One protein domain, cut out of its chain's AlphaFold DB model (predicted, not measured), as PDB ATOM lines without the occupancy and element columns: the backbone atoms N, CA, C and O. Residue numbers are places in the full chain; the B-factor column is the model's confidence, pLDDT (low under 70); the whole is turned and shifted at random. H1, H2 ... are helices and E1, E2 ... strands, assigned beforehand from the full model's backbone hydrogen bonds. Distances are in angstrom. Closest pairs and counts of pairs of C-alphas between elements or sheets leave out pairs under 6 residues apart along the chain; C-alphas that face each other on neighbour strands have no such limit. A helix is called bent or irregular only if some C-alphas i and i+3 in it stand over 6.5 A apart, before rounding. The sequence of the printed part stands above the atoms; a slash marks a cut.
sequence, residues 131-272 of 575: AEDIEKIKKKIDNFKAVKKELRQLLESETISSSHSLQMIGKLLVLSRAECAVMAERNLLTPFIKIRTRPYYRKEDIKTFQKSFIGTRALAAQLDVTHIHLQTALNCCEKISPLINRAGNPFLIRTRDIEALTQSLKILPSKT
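What this domain is: This is residues 131 to 272 of the 575 residues of an uncharacterized protein of Pseudomonas frederiksbergensis (UniProt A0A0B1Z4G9). One long helix, H1, sticks out as an arm with its residues 131 to 151 from an elongated body made of two small lobes in a row. The nearer lobe is a three-stranded sheet with H2 over one face, the last part of H1 over the other, and H3 packed on H2; H4 leads on to the farther lobe, where H5, H6 and H7 gather round a two-stranded sheet. The printed part has 142 residues, with seven named helices and five named strands in the order H1 E1 H2 H3 E2 E3 H4 E4 H5 H6 E5 H7, and its class is mostly helix. The sheets, of order E1 - E3 - E2 and E4 - E5, are antiparallel throughout. The whole is extended, with a radius of gyration of the C-alphas of 22.9 A and spans of 87 by 26 by 22 A, the arm making much of the length.

How they stand to each other: In the larger sheet, E3, residues 198 to 202, is the inner strand between the edge strands E1, residues 163 to 165, and E2, residues 192 to 195. E1 and E3 are antiparallel at 140 degrees, with N 164 and O 201 within hydrogen-bond range at 2.7 A. E2 and E3 form a hairpin at 137 degrees, with N 193 and O 200 at 2.8 A and N 198 and O 195 at 2.9 A. H1, residues 131 to 162, is on this sheet, over E3 and E2, at a height over the sheet of 13.1 A; on the local plane it runs slantwise to the strands, at 45 degrees to E2. The closest C-alphas of H1 and E2 are those of Glu 156 and Ile 195, 6.8 A apart. H2, residues 166 to 172, is on the opposite face, over E1, at a height of 9.0 A; on the local plane it runs along the strands at 28 degrees to E1, only just short of slantwise. H3, residues 177 to 185, touches H2 at a steep tilt of 64 degrees, opposite ways, with the C-alphas of Gly 170 and Cys 180 closest at 6.1 A. E1, H2, H3 and E2 make a split strand-helix-strand unit, two strands running the same way with helices between them in the chain and E3 between them in the sheet; its crossover is right-handed. H4, residues 203 to 212, only grazes this sheet, with residues 203 to 206. In the second sheet E4, residues 213 to 215, and E5, residues 250 to 254, are antiparallel at 152 degrees, with N 214 and O 253 at 2.9 A. The closest C-alphas of E5 and H5, residues 216 to 222, are those of Phe 251 and Thr 216, 5.1 A apart. H6, residues 227 to 236, touches H5 at a steep tilt of 65 degrees, opposite ways, with Ala 220 and His 227 closest at 5.3 A between C-alphas. H7, residues 255 to 267, touches H6 with residues 261 to 265 alone, about perpendicular at 90 degrees; the C-alphas of Ala 233 and Leu 265 are closest, at 5.9 A. H4 and H7 only just touch, only at their ends, with 3 pairs of C-alphas within 8 A, the closest being Ser 212 and Thr 255 at 5.4 A. In H1 to H6 every O i to N i+4 pair is within hydrogen-bond range; in H7 7 of 9 are.

Where its parts are: H1 begins at C-alpha 131, (-9.318, 45.031, -58.530), and is 47.0 A from first to last C-alpha. H4 is 14.6 A long, H6 14.4 A, E3 13.5 A and E5 11.4 A. H7 is 20.1 A long, ends at C-alpha 267, (9.719, -32.666, -29.393), and is irregular, with C-alphas 256 and 259 7.1 A apart.

The domain as a whole: The two C-alphas farthest apart, those of Glu 132 and Thr 272, are 88.1 A apart. Without residues 131 to 151, the body spans 60 by 24 by 22 A. The printed part has no cut. The link from H6 to E5, residues 237 to 249, is long, and its residues 243 to 244 pair antiparallel with residues 250 to 252 of E5. The mean pLDDT of the printed part is 86.1; residue 131 and residues 268 to 272 are under 70.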
ATOM      1  N   ALA A 131     -10.616  45.441 -57.989       69.62
ATOM      2  CA  ALA A 131      -9.318  45.031 -58.530       69.62
ATOM      3  C   ALA A 131      -8.158  45.226 -57.532       69.62
ATOM      4  O   ALA A 131      -7.231  44.411 -57.499       69.62
ATOM      5  N   GLU A 132      -8.216  46.269 -56.703       75.81
ATOM      6  CA  GLU A 132      -7.176  46.570 -55.719       75.81
ATOM      7  C   GLU A 132      -7.225  45.572 -54.550       75.81
ATOM      8  O   GLU A 132      -6.190  45.070 -54.093       75.81
ATOM      9  N   ASP A 133      -8.435  45.209 -54.121       77.75
ATOM     10  CA  ASP A 133      -8.700  44.151 -53.155       77.75
ATOM     11  C   ASP A 133      -8.147  42.798 -53.643       77.75
ATOM     12  O   ASP A 133      -7.477  42.089 -52.885       77.75
ATOM     13  N   ILE A 134      -8.350  42.447 -54.919       76.56
ATOM     14  CA  ILE A 134      -7.847  41.191 -55.505       76.56
ATOM     15  C   ILE A 134      -6.316  41.132 -55.473       76.56
ATOM     16  O   ILE A 134      -5.744  40.092 -55.128       76.56
ATOM     17  N   GLU A 135      -5.628  42.228 -55.798       75.62
ATOM     18  CA  GLU A 135      -4.164  42.256 -55.801       75.62
ATOM     19  C   GLU A 135      -3.579  42.175 -54.380       75.62
ATOM     20  O   GLU A 135      -2.601  41.450 -54.144       75.62
ATOM     21  N   LYS A 136      -4.225  42.828 -53.403       82.88
ATOM     22  CA  LYS A 136      -3.887  42.693 -51.975       82.88
ATOM     23  C   LYS A 136      -4.081  41.256 -51.487       82.88
ATOM     24  O   LYS A 136      -3.190  40.712 -50.827       82.88
ATOM     25  N   ILE A 137      -5.202  40.621 -51.835       83.31
ATOM     26  CA  ILE A 137      -5.490  39.220 -51.485       83.31
ATOM     27  C   ILE A 137      -4.448  38.286 -52.102       83.31
ATOM     28  O   ILE A 137      -3.923  37.417 -51.410       83.31
ATOM     29  N   LYS A 138      -4.079  38.499 -53.369       82.88
ATOM     30  CA  LYS A 138      -3.058  37.697 -54.054       82.88
ATOM     31  C   LYS A 138      -1.714  37.731 -53.323       82.88
ATOM     32  O   LYS A 138      -1.182  36.674 -52.992       82.88
ATOM     33  N   LYS A 139      -1.205  38.925 -52.991       84.81
ATOM     34  CA  LYS A 139       0.059  39.080 -52.243       84.81
ATOM     35  C   LYS A 139       0.008  38.383 -50.880       84.81
ATOM     36  O   LYS A 139       0.953  37.693 -50.499       84.81
ATOM     37  N   LYS A 140      -1.109  38.513 -50.155       85.94
ATOM     38  CA  LYS A 140      -1.298  37.842 -48.859       85.94
ATOM     39  C   LYS A 140      -1.335  36.314 -48.994       85.94
ATOM     40  O   LYS A 140      -0.740  35.625 -48.168       85.94
ATOM     41  N   ILE A 141      -1.985  35.783 -50.029       85.19
ATOM     42  CA  ILE A 141      -2.045  34.339 -50.299       85.19
ATOM     43  C   ILE A 141      -0.666  33.777 -50.646       85.19
ATOM     44  O   ILE A 141      -0.321  32.686 -50.188       85.19
ATOM     45  N   ASP A 142       0.135  34.497 -51.430       82.75
ATOM     46  CA  ASP A 142       1.481  34.050 -51.793       82.75
ATOM     47  C   ASP A 142       2.407  34.011 -50.566       82.75
ATOM     48  O   ASP A 142       3.086  33.004 -50.341       82.75
ATOM     49  N   ASN A 143       2.334  35.022 -49.693       85.62
ATOM     50  CA  ASN A 143       3.031  35.013 -48.402       85.62
ATOM     51  C   ASN A 143       2.553  33.867 -47.497       85.62
ATOM     52  O   ASN A 143       3.368  33.148 -46.920       85.62
ATOM     53  N   PHE A 144       1.239  33.637 -47.415       83.00
ATOM     54  CA  PHE A 144       0.668  32.531 -46.643       83.00
ATOM     55  C   PHE A 144       1.179  31.166 -47.132       83.00
ATOM     56  O   PHE A 144       1.548  30.307 -46.329       83.00
ATOM     57  N   LYS A 145       1.270  30.966 -48.454       82.50
ATOM     58  CA  LYS A 145       1.843  29.747 -49.045       82.50
ATOM     59  C   LYS A 145       3.327  29.583 -48.703       82.50
ATOM     60  O   LYS A 145       3.740  28.455 -48.429       82.50
ATOM     61  N   ALA A 146       4.110  30.664 -48.715       84.00
ATOM     62  CA  ALA A 146       5.533  30.638 -48.371       84.00
ATOM     63  C   ALA A 146       5.754  30.241 -46.902       84.00
ATOM     64  O   ALA A 146       6.439  29.254 -46.635       84.00
ATOM     65  N   VAL A 147       5.063  30.903 -45.967       82.38
ATOM     66  CA  VAL A 147       5.139  30.595 -44.528       82.38
ATOM     67  C   VAL A 147       4.701  29.156 -44.253       82.38
ATOM     68  O   VAL A 147       5.391  28.407 -43.565       82.38
ATOM     69  N   LYS A 148       3.591  28.703 -44.852       81.50
ATOM     70  CA  LYS A 148       3.113  27.322 -44.685       81.50
ATOM     71  C   LYS A 148       4.115  26.293 -45.216       81.50
ATOM     72  O   LYS A 148       4.178  25.178 -44.699       81.50
ATOM     73  N   LYS A 149       4.882  26.631 -46.256       82.19
ATOM     74  CA  LYS A 149       5.933  25.766 -46.805       82.19
ATOM     75  C   LYS A 149       7.114  25.644 -45.840       82.19
ATOM     76  O   LYS A 149       7.551  24.521 -45.608       82.19
ATOM     77  N   GLU A 150       7.579  26.745 -45.256       81.75
ATOM     78  CA  GLU A 150       8.667  26.746 -44.265       81.75
ATOM     79  C   GLU A 150       8.276  26.002 -42.984       81.75
ATOM     80  O   GLU A 150       8.985  25.099 -42.542       81.75
ATOM     81  N   LEU A 151       7.089  26.288 -42.447       78.25
ATOM     82  CA  LEU A 151       6.581  25.646 -41.232       78.25
ATOM     83  C   LEU A 151       6.416  24.131 -41.422       78.25
ATOM     84  O   LEU A 151       6.731  23.338 -40.536       78.25
ATOM     85  N   ARG A 152       5.993  23.706 -42.622       78.12
ATOM     86  CA  ARG A 152       5.976  22.288 -43.006       78.12
ATOM     87  C   ARG A 152       7.376  21.686 -43.048       78.12
ATOM     88  O   ARG A 152       7.533  20.572 -42.574       78.12
ATOM     89  N   GLN A 153       8.375  22.373 -43.599       82.56
ATOM     90  CA  GLN A 153       9.746  21.849 -43.661       82.56
ATOM     91  C   GLN A 153      10.356  21.651 -42.268       82.56
ATOM     92  O   GLN A 153      11.015  20.638 -42.042       82.56
ATOM     93  N   LEU A 154      10.086  22.568 -41.335       79.00
ATOM     94  CA  LEU A 154      10.524  22.460 -39.940       79.00
ATOM     95  C   LEU A 154       9.850  21.287 -39.213       79.00
ATOM     96  O   LEU A 154      10.525  20.457 -38.612       79.00
ATOM     97  N   LEU A 155       8.527  21.149 -39.339       76.00
ATOM     98  CA  LEU A 155       7.801  20.012 -38.759       76.00
ATOM     99  C   LEU A 155       8.241  18.674 -39.373       76.00
ATOM    100  O   LEU A 155       8.320  17.658 -38.677       76.00
ATOM    101  N   GLU A 156       8.533  18.655 -40.678       81.00
ATOM    102  CA  GLU A 156       9.051  17.474 -41.370       81.00
ATOM    103  C   GLU A 156      10.421  17.056 -40.819       81.00
ATOM    104  O   GLU A 156      10.608  15.873 -40.524       81.00
ATOM    105  N   SER A 157      11.362  17.987 -40.637       82.56
ATOM    106  CA  SER A 157      12.706  17.670 -40.137       82.56
ATOM    107  C   SER A 157      12.687  17.187 -38.682       82.56
ATOM    108  O   SER A 157      13.311  16.169 -38.365       82.56
ATOM    109  N   GLU A 158      11.905  17.837 -37.819       81.06
ATOM    110  CA  GLU A 158      11.757  17.460 -36.411       81.06
ATOM    111  C   GLU A 158      11.122  16.068 -36.265       81.06
ATOM    112  O   GLU A 158      11.639  15.199 -35.554       81.06
ATOM    113  N   THR A 159      10.059  15.789 -37.022       78.19
ATOM    114  CA  THR A 159       9.381  14.486 -36.976       78.19
ATOM    115  C   THR A 159      10.259  13.363 -37.538       78.19
ATOM    116  O   THR A 159      10.290  12.264 -36.985       78.19
ATOM    117  N   ILE A 160      11.012  13.616 -38.617       83.12
ATOM    118  CA  ILE A 160      11.941  12.626 -39.191       83.12
ATOM    119  C   ILE A 160      13.069  12.294 -38.203       83.12
ATOM    120  O   ILE A 160      13.498  11.142 -38.128       83.12
ATOM    121  N   SER A 161      13.529  13.267 -37.411       83.62
ATOM    122  CA  SER A 161      14.597  13.047 -36.430       83.62
ATOM    123  C   SER A 161      14.171  12.130 -35.270       83.62
ATOM    124  O   SER A 161      14.964  11.300 -34.811       83.62
ATOM    125  N   SER A 162      12.906  12.202 -34.851       86.31
ATOM    126  CA  SER A 162      12.342  11.470 -33.704       86.31
ATOM    127  C   SER A 162      11.599  10.181 -34.080       86.31
ATOM    128  O   SER A 162      11.218   9.405 -33.205       86.31
ATOM    129  N   SER A 163      11.422   9.904 -35.376       91.19
ATOM    130  CA  SER A 163      10.585   8.798 -35.853       91.19
ATOM    131  C   SER A 163      11.277   7.904 -36.885       91.19
ATOM    132  O   SER A 163      12.248   8.274 -37.542       91.19
ATOM    133  N   HIS A 164      10.761   6.692 -37.059       91.25
ATOM    134  CA  HIS A 164      11.155   5.757 -38.103       91.25
ATOM    135  C   HIS A 164      10.073   5.638 -39.173       91.25
ATOM    136  O   HIS A 164       8.879   5.572 -38.886       91.25
ATOM    137  N   SER A 165      10.505   5.571 -40.432       91.31
ATOM    138  CA  SER A 165       9.625   5.209 -41.539       91.31
ATOM    139  C   SER A 165       9.326   3.707 -41.520       91.31
ATOM    140  O   SER A 165      10.115   2.907 -41.013       91.31
ATOM    141  N   LEU A 166       8.226   3.303 -42.161       90.12
ATOM    142  CA  LEU A 166       7.851   1.888 -42.287       90.12
ATOM    143  C   LEU A 166       8.967   1.021 -42.910       90.12
ATOM    144  O   LEU A 166       9.156  -0.130 -42.530       90.12
ATOM    145  N   GLN A 167       9.746   1.582 -43.841       90.19
ATOM    146  CA  GLN A 167      10.876   0.883 -44.459       90.19
ATOM    147  C   GLN A 167      12.019   0.638 -43.465       90.19
ATOM    148  O   GLN A 167      12.637  -0.425 -43.496       90.19
ATOM    149  N   MET A 168      12.300   1.608 -42.588       91.56
ATOM    150  CA  MET A 168      13.324   1.462 -41.554       91.56
ATOM    151  C   MET A 168      12.901   0.424 -40.511       91.56
ATOM    152  O   MET A 168      13.705  -0.415 -40.121       91.56
ATOM    153  N   ILE A 169      11.619   0.419 -40.136       92.06
ATOM    154  CA  ILE A 169      11.039  -0.585 -39.233       92.06
ATOM    155  C   ILE A 169      11.175  -1.989 -39.824       92.06
ATOM    156  O   ILE A 169      11.607  -2.900 -39.125       92.06
ATOM    157  N   GLY A 170      10.894  -2.159 -41.120       91.88
ATOM    158  CA  GLY A 170      11.090  -3.440 -41.800       91.88
ATOM    159  C   GLY A 170      12.525  -3.956 -41.707       91.88
ATOM    160  O   GLY A 170      12.734  -5.138 -41.458       91.88
ATOM    161  N   LYS A 171      13.525  -3.073 -41.810       92.75
ATOM    162  CA  LYS A 171      14.932  -3.450 -41.599       92.75
ATOM    163  C   LYS A 171      15.222  -3.816 -40.140       92.75
ATOM    164  O   LYS A 171      15.839  -4.845 -39.897       92.75
ATOM    165  N   LEU A 172      14.752  -3.007 -39.188       90.81
ATOM    166  CA  LEU A 172      14.976  -3.211 -37.749       90.81
ATOM    167  C   LEU A 172      14.330  -4.493 -37.207       90.81
ATOM    168  O   LEU A 172      14.861  -5.097 -36.281       90.81
ATOM    169  N   LEU A 173      13.188  -4.897 -37.762       90.19
ATOM    170  CA  LEU A 173      12.446  -6.093 -37.349       90.19
ATOM    171  C   LEU A 173      12.708  -7.313 -38.249       90.19
ATOM    172  O   LEU A 173      12.137  -8.376 -38.013       90.19
ATOM    173  N   VAL A 174      13.552  -7.175 -39.280       92.81
ATOM    174  CA  VAL A 174      13.824  -8.212 -40.295       92.81
ATOM    175  C   VAL A 174      12.530  -8.698 -40.979       92.81
ATOM    176  O   VAL A 174      12.297  -9.891 -41.181       92.81
ATOM    177  N   LEU A 175      11.668  -7.747 -41.343       92.75
ATOM    178  CA  LEU A 175      10.368  -7.972 -41.976       92.75
ATOM    179  C   LEU A 175      10.355  -7.508 -43.433       92.75
ATOM    180  O   LEU A 175      10.978  -6.519 -43.822       92.75
ATOM    181  N   SER A 176       9.578  -8.205 -44.253       91.69
ATOM    182  CA  SER A 176       9.272  -7.785 -45.616       91.69
ATOM    183  C   SER A 176       8.330  -6.578 -45.641       91.69
ATOM    184  O   SER A 176       7.600  -6.282 -44.690       91.69
ATOM    185  N   ARG A 177       8.276  -5.897 -46.791       89.44
ATOM    186  CA  ARG A 177       7.349  -4.778 -47.014       89.44
ATOM    187  C   ARG A 177       5.881  -5.186 -46.834       89.44
ATOM    188  O   ARG A 177       5.097  -4.391 -46.325       89.44
ATOM    189  N   ALA A 178       5.522  -6.405 -47.239       89.31
ATOM    190  CA  ALA A 178       4.166  -6.932 -47.096       89.31
ATOM    191  C   ALA A 178       3.800  -7.166 -45.622       89.31
ATOM    192  O   ALA A 178       2.703  -6.818 -45.200       89.31
ATOM    193  N   GLU A 179       4.731  -7.690 -44.825       92.50
ATOM    194  CA  GLU A 179       4.537  -7.889 -43.383       92.50
ATOM    195  C   GLU A 179       4.415  -6.554 -42.642       92.50
ATOM    196  O   GLU A 179       3.521  -6.391 -41.816       92.50
ATOM    197  N   CYS A 180       5.220  -5.554 -43.011       91.94
ATOM    198  CA  CYS A 180       5.094  -4.206 -42.453       91.94
ATOM    199  C   CYS A 180       3.734  -3.561 -42.777       91.94
ATOM    200  O   CYS A 180       3.177  -2.850 -41.944       91.94
ATOM    201  N   ALA A 181       3.183  -3.808 -43.971       88.56
ATOM    202  CA  ALA A 181       1.845  -3.335 -44.328       88.56
ATOM    203  C   ALA A 181       0.763  -3.988 -43.451       88.56
ATOM    204  O   ALA A 181      -0.104  -3.288 -42.938       88.56
ATOM    205  N   VAL A 182       0.867  -5.298 -43.193       91.06
ATOM    206  CA  VAL A 182      -0.039  -6.008 -42.271       91.06
ATOM    207  C   VAL A 182       0.047  -5.438 -40.853       91.06
ATOM    208  O   VAL A 182      -0.980  -5.301 -40.193       91.06
ATOM    209  N   MET A 183       1.242  -5.071 -40.381       92.00
ATOM    210  CA  MET A 183       1.390  -4.430 -39.068       92.00
ATOM    211  C   MET A 183       0.663  -3.088 -38.986       92.00
ATOM    212  O   MET A 183      -0.006  -2.825 -37.988       92.00
ATOM    213  N   ALA A 184       0.785  -2.263 -40.029       88.31
ATOM    214  CA  ALA A 184       0.099  -0.978 -40.110       88.31
ATOM    215  C   ALA A 184      -1.427  -1.162 -40.171       88.31
ATOM    216  O   ALA A 184      -2.151  -0.494 -39.445       88.31
ATOM    217  N   GLU A 185      -1.914  -2.115 -40.970       88.19
ATOM    218  CA  GLU A 185      -3.345  -2.441 -41.092       88.19
ATOM    219  C   GLU A 185      -3.960  -2.941 -39.787       88.19
ATOM    220  O   GLU A 185      -5.106  -2.630 -39.477       88.19
ATOM    221  N   ARG A 186      -3.193  -3.707 -39.005       88.06
ATOM    222  CA  ARG A 186      -3.617  -4.223 -37.698       88.06
ATOM    223  C   ARG A 186      -3.370  -3.244 -36.550       88.06
ATOM    224  O   ARG A 186      -3.522  -3.635 -35.398       88.06
ATOM    225  N   ASN A 187      -2.970  -2.005 -36.847       89.81
ATOM    226  CA  ASN A 187      -2.670  -0.964 -35.861       89.81
ATOM    227  C   ASN A 187      -1.661  -1.399 -34.778       89.81
ATOM    228  O   ASN A 187      -1.683  -0.885 -33.661       89.81
ATOM    229  N   LEU A 188      -0.745  -2.319 -35.110       88.31
ATOM    230  CA  LEU A 188       0.229  -2.859 -34.151       88.31
ATOM    231  C   LEU A 188       1.291  -1.836 -33.734       88.31
ATOM    232  O   LEU A 188       1.957  -2.023 -32.722       88.31
ATOM    233  N   LEU A 189       1.456  -0.779 -34.528       82.56
ATOM    234  CA  LEU A 189       2.391   0.316 -34.294       82.56
ATOM    235  C   LEU A 189       1.608   1.634 -34.262       82.56
ATOM    236  O   LEU A 189       1.748   2.462 -35.149       82.56
ATOM    237  N   THR A 190       0.706   1.810 -33.301       80.56
ATOM    238  CA  THR A 190      -0.040   3.069 -33.138       80.56
ATOM    239  C   THR A 190       0.399   3.809 -31.877       80.56
ATOM    240  O   THR A 190       0.747   3.153 -30.896       80.56
ATOM    241  N   PRO A 191       0.379   5.157 -31.877       85.44
ATOM    242  CA  PRO A 191      -0.017   6.059 -32.968       85.44
ATOM    243  C   PRO A 191       1.098   6.303 -34.011       85.44
ATOM    244  O   PRO A 191       2.282   6.145 -33.729       85.44
ATOM    245  N   PHE A 192       0.724   6.733 -35.224       87.75
ATOM    246  CA  PHE A 192       1.676   7.166 -36.257       87.75
ATOM    247  C   PHE A 192       1.420   8.610 -36.687       87.75
ATOM    248  O   PHE A 192       0.283   9.078 -36.721       87.75
ATOM    249  N   ILE A 193       2.489   9.308 -37.063       85.88
ATOM    250  CA  ILE A 193       2.442  10.674 -37.582       85.88
ATOM    251  C   ILE A 193       2.502  10.601 -39.108       85.88
ATOM    252  O   ILE A 193       3.407   9.993 -39.687       85.88
ATOM    253  N   LYS A 194       1.516  11.193 -39.787       85.12
ATOM    254  CA  LYS A 194       1.463  11.206 -41.252       85.12
ATOM    255  C   LYS A 194       2.141  12.461 -41.785       85.12
ATOM    256  O   LYS A 194       1.611  13.560 -41.662       85.12
ATOM    257  N   ILE A 195       3.274  12.277 -42.455       80.81
ATOM    258  CA  ILE A 195       3.952  13.345 -43.190       80.81
ATOM    259  C   ILE A 195       3.668  13.146 -44.676       80.81
ATOM    260  O   ILE A 195       4.076  12.145 -45.277       80.81
ATOM    261  N   ARG A 196       2.949  14.100 -45.276       79.94
ATOM    262  CA  ARG A 196       2.407  14.005 -46.643       79.94
ATOM    263  C   ARG A 196       1.526  12.757 -46.795       79.94
ATOM    264  O   ARG A 196       0.372  12.740 -46.377       79.94
ATOM    265  N   THR A 197       2.073  11.691 -47.369       78.94
ATOM    266  CA  THR A 197       1.396  10.408 -47.596       78.94
ATOM    267  C   THR A 197       2.038   9.250 -46.839       78.94
ATOM    268  O   THR A 197       1.518   8.138 -46.900       78.94
ATOM    269  N   ARG A 198       3.148   9.478 -46.123       82.06
ATOM    270  CA  ARG A 198       3.945   8.416 -45.498       82.06
ATOM    271  C   ARG A 198       3.754   8.397 -43.976       82.06
ATOM    272  O   ARG A 198       3.842   9.459 -43.357       82.06
ATOM    273  N   PRO A 199       3.512   7.219 -43.373       87.81
ATOM    274  CA  PRO A 199       3.441   7.079 -41.925       87.81
ATOM    275  C   PRO A 199       4.845   6.996 -41.307       87.81
ATOM    276  O   PRO A 199       5.725   6.298 -41.827       87.81
ATOM    277  N   TYR A 200       5.019   7.693 -40.189       90.62
ATOM    278  CA  TYR A 200       6.203   7.680 -39.336       90.62
ATOM    279  C   TYR A 200       5.809   7.280 -37.914       90.62
ATOM    280  O   TYR A 200       4.752   7.673 -37.429       90.62
ATOM    281  N   TYR A 201       6.661   6.503 -37.254       92.44
ATOM    282  CA  TYR A 201       6.391   5.912 -35.943       92.44
ATOM    283  C   TYR A 201       7.486   6.311 -34.962       92.44
ATOM    284  O   TYR A 201       8.660   6.297 -35.337       92.44
ATOM    285  N   ARG A 202       7.135   6.653 -33.721       91.94
ATOM    286  CA  ARG A 202       8.119   7.105 -32.727       91.94
ATOM    287  C   ARG A 202       9.127   6.004 -32.418       91.94
ATOM    288  O   ARG A 202       8.774   4.826 -32.332       91.94
ATOM    289  N   LYS A 203      10.394   6.380 -32.256       93.56
ATOM    290  CA  LYS A 203      11.487   5.422 -32.021       93.56
ATOM    291  C   LYS A 203      11.281   4.615 -30.735       93.56
ATOM    292  O   LYS A 203      11.606   3.430 -30.700       93.56
ATOM    293  N   GLU A 204      10.727   5.234 -29.702       90.94
ATOM    294  CA  GLU A 204      10.451   4.642 -28.388       90.94
ATOM    295  C   GLU A 204       9.394   3.534 -28.477       90.94
ATOM    296  O   GLU A 204       9.565   2.459 -27.891       90.94
ATOM    297  N   ASP A 205       8.350   3.753 -29.275       90.31
ATOM    298  CA  ASP A 205       7.279   2.777 -29.490       90.31
ATOM    299  C   ASP A 205       7.822   1.546 -30.222       90.31
ATOM    300  O   ASP A 205       7.552   0.412 -29.828       90.31
ATOM    301  N   ILE A 206       8.683   1.751 -31.229       93.31
ATOM    302  CA  ILE A 206       9.359   0.650 -31.934       93.31
ATOM    303  C   ILE A 206      10.266  -0.143 -30.986       93.31
ATOM    304  O   ILE A 206      10.256  -1.374 -31.024       93.31
ATOM    305  N   LYS A 207      11.016   0.528 -30.102       92.12
ATOM    306  CA  LYS A 207      11.849  -0.149 -29.092       92.12
ATOM    307  C   LYS A 207      11.006  -0.979 -28.123       92.12
ATOM    308  O   LYS A 207      11.376  -2.101 -27.787       92.12
ATOM    309  N   THR A 208       9.866  -0.454 -27.681       92.69
ATOM    310  CA  THR A 208       8.933  -1.172 -26.798       92.69
ATOM    311  C   THR A 208       8.314  -2.375 -27.514       92.69
ATOM    312  O   THR A 208       8.223  -3.471 -26.949       92.69
ATOM    313  N   PHE A 209       7.983  -2.207 -28.794       94.50
ATOM    314  CA  PHE A 209       7.500  -3.279 -29.654       94.50
ATOM    315  C   PHE A 209       8.540  -4.398 -29.819       94.50
ATOM    316  O   PHE A 209       8.196  -5.564 -29.648       94.50
ATOM    317  N   GLN A 210       9.813  -4.061 -30.061       94.00
ATOM    318  CA  GLN A 210      10.923  -5.024 -30.176       94.00
ATOM    319  C   GLN A 210      11.141  -5.862 -28.913       94.00
ATOM    320  O   GLN A 210      11.545  -7.016 -29.003       94.00
ATOM    321  N   LYS A 211      10.868  -5.307 -27.728       94.31
ATOM    322  CA  LYS A 211      10.922  -6.083 -26.477       94.31
ATOM    323  C   LYS A 211       9.802  -7.117 -26.407       94.31
ATOM    324  O   LYS A 211       9.994  -8.211 -25.880       94.31
ATOM    325  N   SER A 212       8.634  -6.772 -26.944       94.94
ATOM    326  CA  SER A 212       7.420  -7.586 -26.845       94.94
ATOM    327  C   SER A 212       7.293  -8.620 -27.961       94.94
ATOM    328  O   SER A 212       6.633  -9.641 -27.762       94.94
ATOM    329  N   PHE A 213       7.905  -8.370 -29.121       96.25
ATOM    330  CA  PHE A 213       7.791  -9.211 -30.308       96.25
ATOM    331  C   PHE A 213       9.125  -9.412 -31.026       96.25
ATOM    332  O   PHE A 213       9.925  -8.489 -31.156       96.25
ATOM    333  N   ILE A 214       9.292 -10.598 -31.614       96.19
ATOM    334  CA  ILE A 214      10.416 -10.952 -32.482       96.19
ATOM    335  C   ILE A 214       9.916 -11.484 -33.830       96.19
ATOM    336  O   ILE A 214       8.921 -12.211 -33.908       96.19
ATOM    337  N   GLY A 215      10.595 -11.105 -34.916       95.81
ATOM    338  CA  GLY A 215      10.325 -11.633 -36.255       95.81
ATOM    339  C   GLY A 215      10.724 -13.104 -36.363       95.81
ATOM    340  O   GLY A 215      11.786 -13.486 -35.877       95.81
ATOM    341  N   THR A 216       9.931 -13.938 -37.043       94.69
ATOM    342  CA  THR A 216      10.218 -15.387 -37.140       94.69
ATOM    343  C   THR A 216      11.561 -15.682 -37.809       94.69
ATOM    344  O   THR A 216      12.225 -16.647 -37.451       94.69
ATOM    345  N   ARG A 217      12.018 -14.839 -38.743       93.31
ATOM    346  CA  ARG A 217      13.352 -14.970 -39.358       93.31
ATOM    347  C   ARG A 217      14.483 -14.659 -38.382       93.31
ATOM    348  O   ARG A 217      15.458 -15.399 -38.341       93.31
ATOM    349  N   ALA A 218      14.335 -13.588 -37.603       94.00
ATOM    350  CA  ALA A 218      15.304 -13.225 -36.574       94.00
ATOM    351  C   ALA A 218      15.365 -14.304 -35.482       94.00
ATOM    352  O   ALA A 218      16.450 -14.721 -35.096       94.00
ATOM    353  N   LEU A 219      14.206 -14.825 -35.066       95.81
ATOM    354  CA  LEU A 219      14.120 -15.909 -34.092       95.81
ATOM    355  C   LEU A 219      14.736 -17.217 -34.611       95.81
ATOM    356  O   LEU A 219      15.442 -17.888 -33.870       95.81
ATOM    357  N   ALA A 220      14.512 -17.571 -35.881       92.56
ATOM    358  CA  ALA A 220      15.110 -18.763 -36.488       92.56
ATOM    359  C   ALA A 220      16.645 -18.695 -36.473       92.56
ATOM    360  O   ALA A 220      17.295 -19.669 -36.109       92.56
ATOM    361  N   ALA A 221      17.206 -17.525 -36.803       92.19
ATOM    362  CA  ALA A 221      18.643 -17.287 -36.715       92.19
ATOM    363  C   ALA A 221      19.153 -17.336 -35.265       92.19
ATOM    364  O   ALA A 221      20.201 -17.917 -35.012       92.19
ATOM    365  N   GLN A 222      18.404 -16.777 -34.307       94.44
ATOM    366  CA  GLN A 222      18.758 -16.804 -32.884       94.44
ATOM    367  C   GLN A 222      18.773 -18.227 -32.297       94.44
ATOM    368  O   GLN A 222      19.577 -18.510 -31.415       94.44
ATOM    369  N   LEU A 223      17.886 -19.108 -32.766       93.56
ATOM    370  CA  LEU A 223      17.759 -20.492 -32.294       93.56
ATOM    371  C   LEU A 223      18.597 -21.501 -33.101       93.56
ATOM    372  O   LEU A 223      18.494 -22.695 -32.839       93.56
ATOM    373  N   ASP A 224      19.378 -21.043 -34.084       91.31
ATOM    374  CA  ASP A 224      20.144 -21.883 -35.020       91.31
ATOM    375  C   ASP A 224      19.301 -22.980 -35.706       91.31
ATOM    376  O   ASP A 224      19.689 -24.139 -35.850       91.31
ATOM    377  N   VAL A 225      18.088 -22.617 -36.138       87.94
ATOM    378  CA  VAL A 225      17.183 -23.513 -36.875       87.94
ATOM    379  C   VAL A 225      16.801 -22.922 -38.223       87.94
ATOM    380  O   VAL A 225      16.705 -21.711 -38.414       87.94
ATOM    381  N   THR A 226      16.501 -23.789 -39.193       84.31
ATOM    382  CA  THR A 226      15.958 -23.313 -40.472       84.31
ATOM    383  C   THR A 226      14.600 -22.636 -40.262       84.31
ATOM    384  O   THR A 226      13.756 -23.128 -39.508       84.31
ATOM    385  N   HIS A 227      14.344 -21.536 -40.980       82.44
ATOM    386  CA  HIS A 227      13.076 -20.791 -40.888       82.44
ATOM    387  C   HIS A 227      11.844 -21.678 -41.137       82.44
ATOM    388  O   HIS A 227      10.833 -21.533 -40.457       82.44
ATOM    389  N   ILE A 228      11.959 -22.661 -42.038       78.00
ATOM    390  CA  ILE A 228      10.902 -23.645 -42.316       78.00
ATOM    391  C   ILE A 228      10.624 -24.520 -41.087       78.00
ATOM    392  O   ILE A 228       9.467 -24.772 -40.773       78.00
ATOM    393  N   HIS A 229      11.662 -24.993 -40.389       79.19
ATOM    394  CA  HIS A 229      11.486 -25.829 -39.199       79.19
ATOM    395  C   HIS A 229      10.812 -25.055 -38.060       79.19
ATOM    396  O   HIS A 229       9.898 -25.579 -37.426       79.19
ATOM    397  N   LEU A 230      11.175 -23.780 -37.883       86.75
ATOM    398  CA  LEU A 230      10.491 -22.878 -36.956       86.75
ATOM    399  C   LEU A 230       9.012 -22.685 -37.329       86.75
ATOM    400  O   LEU A 230       8.149 -22.744 -36.459       86.75
ATOM    401  N   GLN A 231       8.698 -22.481 -38.615       83.75
ATOM    402  CA  GLN A 231       7.307 -22.362 -39.073       83.75
ATOM    403  C   GLN A 231       6.496 -23.633 -38.821       83.75
ATOM    404  O   GLN A 231       5.355 -23.540 -38.380       83.75
ATOM    405  N   THR A 232       7.084 -24.813 -39.040       77.19
ATOM    406  CA  THR A 232       6.437 -26.085 -38.690       77.19
ATOM    407  C   THR A 232       6.136 -26.143 -37.195       77.19
ATOM    408  O   THR A 232       5.008 -26.436 -36.820       77.19
ATOM    409  N   ALA A 233       7.103 -25.786 -36.347       84.25
ATOM    410  CA  ALA A 233       6.904 -25.788 -34.903       84.25
ATOM    411  C   ALA A 233       5.773 -24.864 -34.450       84.25
ATOM    412  O   ALA A 233       4.985 -25.233 -33.585       84.25
ATOM    413  N   LEU A 234       5.655 -23.693 -35.072       85.50
ATOM    414  CA  LEU A 234       4.579 -22.748 -34.788       85.50
ATOM    415  C   LEU A 234       3.209 -23.265 -35.204       85.50
ATOM    416  O   LEU A 234       2.243 -23.047 -34.486       85.50
ATOM    417  N   ASN A 235       3.129 -23.960 -36.335       79.62
ATOM    418  CA  ASN A 235       1.873 -24.537 -36.805       79.62
ATOM    419  C   ASN A 235       1.436 -25.740 -35.954       79.62
ATOM    420  O   ASN A 235       0.246 -26.022 -35.878       79.62
ATOM    421  N   CYS A 236       2.381 -26.435 -35.313       73.88
ATOM    422  CA  CYS A 236       2.099 -27.574 -34.438       73.88
ATOM    423  C   CYS A 236       1.870 -27.182 -32.966       73.88
ATOM    424  O   CYS A 236       1.410 -28.012 -32.186       73.88
ATOM    425  N   CYS A 237       2.208 -25.956 -32.554       82.62
ATOM    426  CA  CYS A 237       2.100 -25.526 -31.161       82.62
ATOM    427  C   CYS A 237       0.806 -24.734 -30.921       82.62
ATOM    428  O   CYS A 237       0.779 -23.515 -31.074       82.62
ATOM    429  N   GLU A 238      -0.257 -25.409 -30.473       81.12
ATOM    430  CA  GLU A 238      -1.567 -24.780 -30.202       81.12
ATOM    431  C   GLU A 238      -1.511 -23.663 -29.146       81.12
ATOM    432  O   GLU A 238      -2.321 -22.739 -29.154       81.12
ATOM    433  N   LYS A 239      -0.532 -23.724 -28.235       85.62
ATOM    434  CA  LYS A 239      -0.375 -22.750 -27.145       85.62
ATOM    435  C   LYS A 239       0.193 -21.405 -27.604       85.62
ATOM    436  O   LYS A 239       0.174 -20.452 -26.829       85.62
ATOM    437  N   ILE A 240       0.712 -21.315 -28.830       90.31
ATOM    438  CA  ILE A 240       1.373 -20.116 -29.349       90.31
ATOM    439  C   ILE A 240       0.508 -19.515 -30.445       90.31
ATOM    440  O   ILE A 240       0.160 -20.169 -31.420       90.31
ATOM    441  N   SER A 241       0.178 -18.233 -30.305       90.94
ATOM    442  CA  SER A 241      -0.605 -17.492 -31.298       90.94
ATOM    443  C   SER A 241       0.289 -16.498 -32.041       90.94
ATOM    444  O   SER A 241       0.354 -15.325 -31.653       90.94
ATOM    445  N   PRO A 242       1.014 -16.929 -33.092       93.06
ATOM    446  CA  PRO A 242       1.822 -16.009 -33.873       93.06
ATOM    447  C   PRO A 242       0.936 -15.053 -34.677       93.06
ATOM    448  O   PRO A 242      -0.193 -15.359 -35.065       93.06
ATOM    449  N   LEU A 243       1.483 -13.888 -35.002       92.25
ATOM    450  CA  LEU A 243       0.877 -13.006 -35.989       92.25
ATOM    451  C   LEU A 243       1.146 -13.562 -37.389       92.25
ATOM    452  O   LEU A 243       2.295 -13.785 -37.782       92.25
ATOM    453  N   ILE A 244       0.063 -13.755 -38.137       90.31
ATOM    454  CA  ILE A 244       0.065 -14.295 -39.498       90.31
ATOM    455  C   ILE A 244      -0.042 -13.184 -40.542       90.31
ATOM    456  O   ILE A 244      -0.781 -12.209 -40.371       90.31
ATOM    457  N   ASN A 245       0.707 -13.327 -41.634       86.81
ATOM    458  CA  ASN A 245       0.630 -12.415 -42.770       86.81
ATOM    459  C   ASN A 245      -0.577 -12.761 -43.667       86.81
ATOM    460  O   ASN A 245      -1.324 -13.701 -43.399       86.81
ATOM    461  N   ARG A 246      -0.777 -12.015 -44.763       81.06
ATOM    462  CA  ARG A 246      -1.895 -12.249 -45.702       81.06
ATOM    463  C   ARG A 246      -1.873 -13.624 -46.378       81.06
ATOM    464  O   ARG A 246      -2.913 -14.082 -46.828       81.06
ATOM    465  N   ALA A 247      -0.708 -14.264 -46.457       76.12
ATOM    466  CA  ALA A 247      -0.567 -15.618 -46.986       76.12
ATOM    467  C   ALA A 247      -0.817 -16.701 -45.919       76.12
ATOM    468  O   ALA A 247      -0.663 -17.881 -46.210       76.12
ATOM    469  N   GLY A 248      -1.175 -16.313 -44.689       79.06
ATOM    470  CA  GLY A 248      -1.378 -17.226 -43.564       79.06
ATOM    471  C   GLY A 248      -0.086 -17.669 -42.878       79.06
ATOM    472  O   GLY A 248      -0.139 -18.490 -41.973       79.06
ATOM    473  N   ASN A 249       1.073 -17.124 -43.264       80.44
ATOM    474  CA  ASN A 249       2.355 -17.540 -42.703       80.44
ATOM    475  C   ASN A 249       2.695 -16.748 -41.426       80.44
ATOM    476  O   ASN A 249       2.615 -15.512 -41.451       80.44
ATOM    477  N   PRO A 250       3.134 -17.416 -40.341       89.06
ATOM    478  CA  PRO A 250       3.655 -16.763 -39.141       89.06
ATOM    479  C   PRO A 250       4.863 -15.866 -39.439       89.06
ATOM    480  O   PRO A 250       5.865 -16.324 -40.005       89.06
ATOM    481  N   PHE A 251       4.802 -14.597 -39.025       93.88
ATOM    482  CA  PHE A 251       5.891 -13.632 -39.241       93.88
ATOM    483  C   PHE A 251       6.360 -12.898 -37.978       93.88
ATOM    484  O   PHE A 251       7.520 -12.496 -37.925       93.88
ATOM    485  N   LEU A 252       5.520 -12.781 -36.946       96.00
ATOM    486  CA  LEU A 252       5.886 -12.221 -35.639       96.00
ATOM    487  C   LEU A 252       5.378 -13.118 -34.506       96.00
ATOM    488  O   LEU A 252       4.278 -13.662 -34.581       96.00
ATOM    489  N   ILE A 253       6.165 -13.220 -33.442       95.88
ATOM    490  CA  ILE A 253       5.869 -13.976 -32.216       95.88
ATOM    491  C   ILE A 253       6.080 -13.073 -31.014       95.88
ATOM    492  O   ILE A 253       6.952 -12.208 -31.049       95.88
ATOM    493  N   ARG A 254       5.304 -13.280 -29.945       96.44
ATOM    494  CA  ARG A 254       5.554 -12.604 -28.671       96.44
ATOM    495  C   ARG A 254       6.785 -13.197 -28.003       96.44
ATOM    496  O   ARG A 254       6.892 -14.411 -27.877       96.44
ATOM    497  N   THR A 255       7.671 -12.348 -27.497       96.44
ATOM    498  CA  THR A 255       8.928 -12.774 -26.860       96.44
ATOM    499  C   THR A 255       8.700 -13.759 -25.707       96.44
ATOM    500  O   THR A 255       9.465 -14.701 -25.533       96.44
ATOM    501  N   ARG A 256       7.598 -13.604 -24.963       96.12
ATOM    502  CA  ARG A 256       7.218 -14.504 -23.859       96.12
ATOM    503  C   ARG A 256       6.899 -15.946 -24.292       96.12
ATOM    504  O   ARG A 256       6.952 -16.843 -23.465       96.12
ATOM    505  N   ASP A 257       6.573 -16.168 -25.566       95.62
ATOM    506  CA  ASP A 257       6.184 -17.484 -26.092       95.62
ATOM    507  C   ASP A 257       7.406 -18.272 -26.632       95.62
ATOM    508  O   ASP A 257       7.276 -19.429 -27.037       95.62
ATOM    509  N   ILE A 258       8.609 -17.670 -26.638       95.62
ATOM    510  CA  ILE A 258       9.838 -18.276 -27.188       95.62
ATOM    511  C   ILE A 258      10.222 -19.562 -26.442       95.62
ATOM    512  O   ILE A 258      10.653 -20.531 -27.068       95.62
ATOM    513  N   GLU A 259      10.062 -19.604 -25.120       93.38
ATOM    514  CA  GLU A 259      10.445 -20.770 -24.317       93.38
ATOM    515  C   GLU A 259       9.568 -21.992 -24.634       93.38
ATOM    516  O   GLU A 259      10.086 -23.075 -24.915       93.38
ATOM    517  N   ALA A 260       8.247 -21.797 -24.704       91.12
ATOM    518  CA  ALA A 260       7.301 -22.839 -25.107       91.12
ATOM    519  C   ALA A 260       7.576 -23.345 -26.536       91.12
ATOM    520  O   ALA A 260       7.495 -24.549 -26.808       91.12
ATOM    521  N   LEU A 261       7.962 -22.444 -27.448       93.38
ATOM    522  CA  LEU A 261       8.353 -22.819 -28.808       93.38
ATOM    523  C   LEU A 261       9.636 -23.648 -28.819       93.38
ATOM    524  O   LEU A 261       9.723 -24.638 -29.540       93.38
ATOM    525  N   THR A 262      10.616 -23.266 -28.003       92.19
ATOM    526  CA  THR A 262      11.904 -23.965 -27.887       92.19
ATOM    527  C   THR A 262      11.712 -25.378 -27.337       92.19
ATOM    528  O   THR A 262      12.339 -26.316 -27.823       92.19
ATOM    529  N   GLN A 263      10.804 -25.564 -26.375       89.25
ATOM    530  CA  GLN A 263      10.413 -26.895 -25.901       89.25
ATOM    531  C   GLN A 263       9.726 -27.710 -27.005       89.25
ATOM    532  O   GLN A 263      10.067 -28.870 -27.214       89.25
ATOM    533  N   SER A 264       8.821 -27.089 -27.767       85.06
ATOM    534  CA  SER A 264       8.124 -27.745 -28.882       85.06
ATOM    535  C   SER A 264       9.085 -28.168 -30.000       85.06
ATOM    536  O   SER A 264       8.968 -29.267 -30.535       85.06
ATOM    537  N   LEU A 265      10.088 -27.340 -30.308       85.69
ATOM    538  CA  LEU A 265      11.142 -27.647 -31.280       85.69
ATOM    539  C   LEU A 265      11.947 -28.899 -30.910       85.69
ATOM    540  O   LEU A 265      12.354 -29.630 -31.805       85.69
ATOM    541  N   LYS A 266      12.140 -29.176 -29.613       83.31
ATOM    542  CA  LYS A 266      12.828 -30.391 -29.139       83.31
ATOM    543  C   LYS A 266      11.990 -31.663 -29.304       83.31
ATOM    544  O   LYS A 266      12.559 -32.743 -29.404       83.31
ATOM    545  N   ILE A 267      10.661 -31.538 -29.290       79.88
ATOM    546  CA  ILE A 267       9.719 -32.666 -29.393       79.88
ATOM    547  C   ILE A 267       9.476 -33.041 -30.859       79.88
ATOM    548  O   ILE A 267       9.187 -34.197 -31.170       79.88
ATOM    549  N   LEU A 268       9.592 -32.075 -31.772       69.19
ATOM    550  CA  LEU A 268       9.414 -32.337 -33.193       69.19
ATOM    551  C   LEU A 268      10.471 -33.330 -33.683       69.19
ATOM    552  O   LEU A 268      11.655 -33.161 -33.381       69.19
ATOM    553  N   PRO A 269      10.080 -34.340 -34.481       59.06
ATOM    554  CA  PRO A 269      11.041 -35.266 -35.050       59.06
ATOM    555  C   PRO A 269      12.071 -34.467 -35.850       59.06
ATOM    556  O   PRO A 269      11.720 -33.723 -36.775       59.06
ATOM    557  N   SER A 270      13.351 -34.610 -35.489       55.69
ATOM    558  CA  SER A 270      14.460 -34.094 -36.286       55.69
ATOM    559  C   SER A 270      14.239 -34.580 -37.713       55.69
ATOM    560  O   SER A 270      14.146 -35.788 -37.917       55.69
ATOM    561  N   LYS A 271      14.061 -33.675 -38.684       50.06
ATOM    562  CA  LYS A 271      13.702 -34.028 -40.068       50.06
ATOM    563  C   LYS A 271      14.696 -35.042 -40.657       50.06
ATOM    564  O   LYS A 271      15.676 -34.662 -41.292       50.06
ATOM    565  N   THR A 272      14.397 -36.329 -40.524       45.25
ATOM    566  CA  THR A 272      15.070 -37.435 -41.215       45.25
ATOM    567  C   THR A 272      14.110 -38.200 -42.118       45.25
ATOM    568  O   THR A 272      14.422 -39.300 -42.548       45.25
TER     569      THR A 272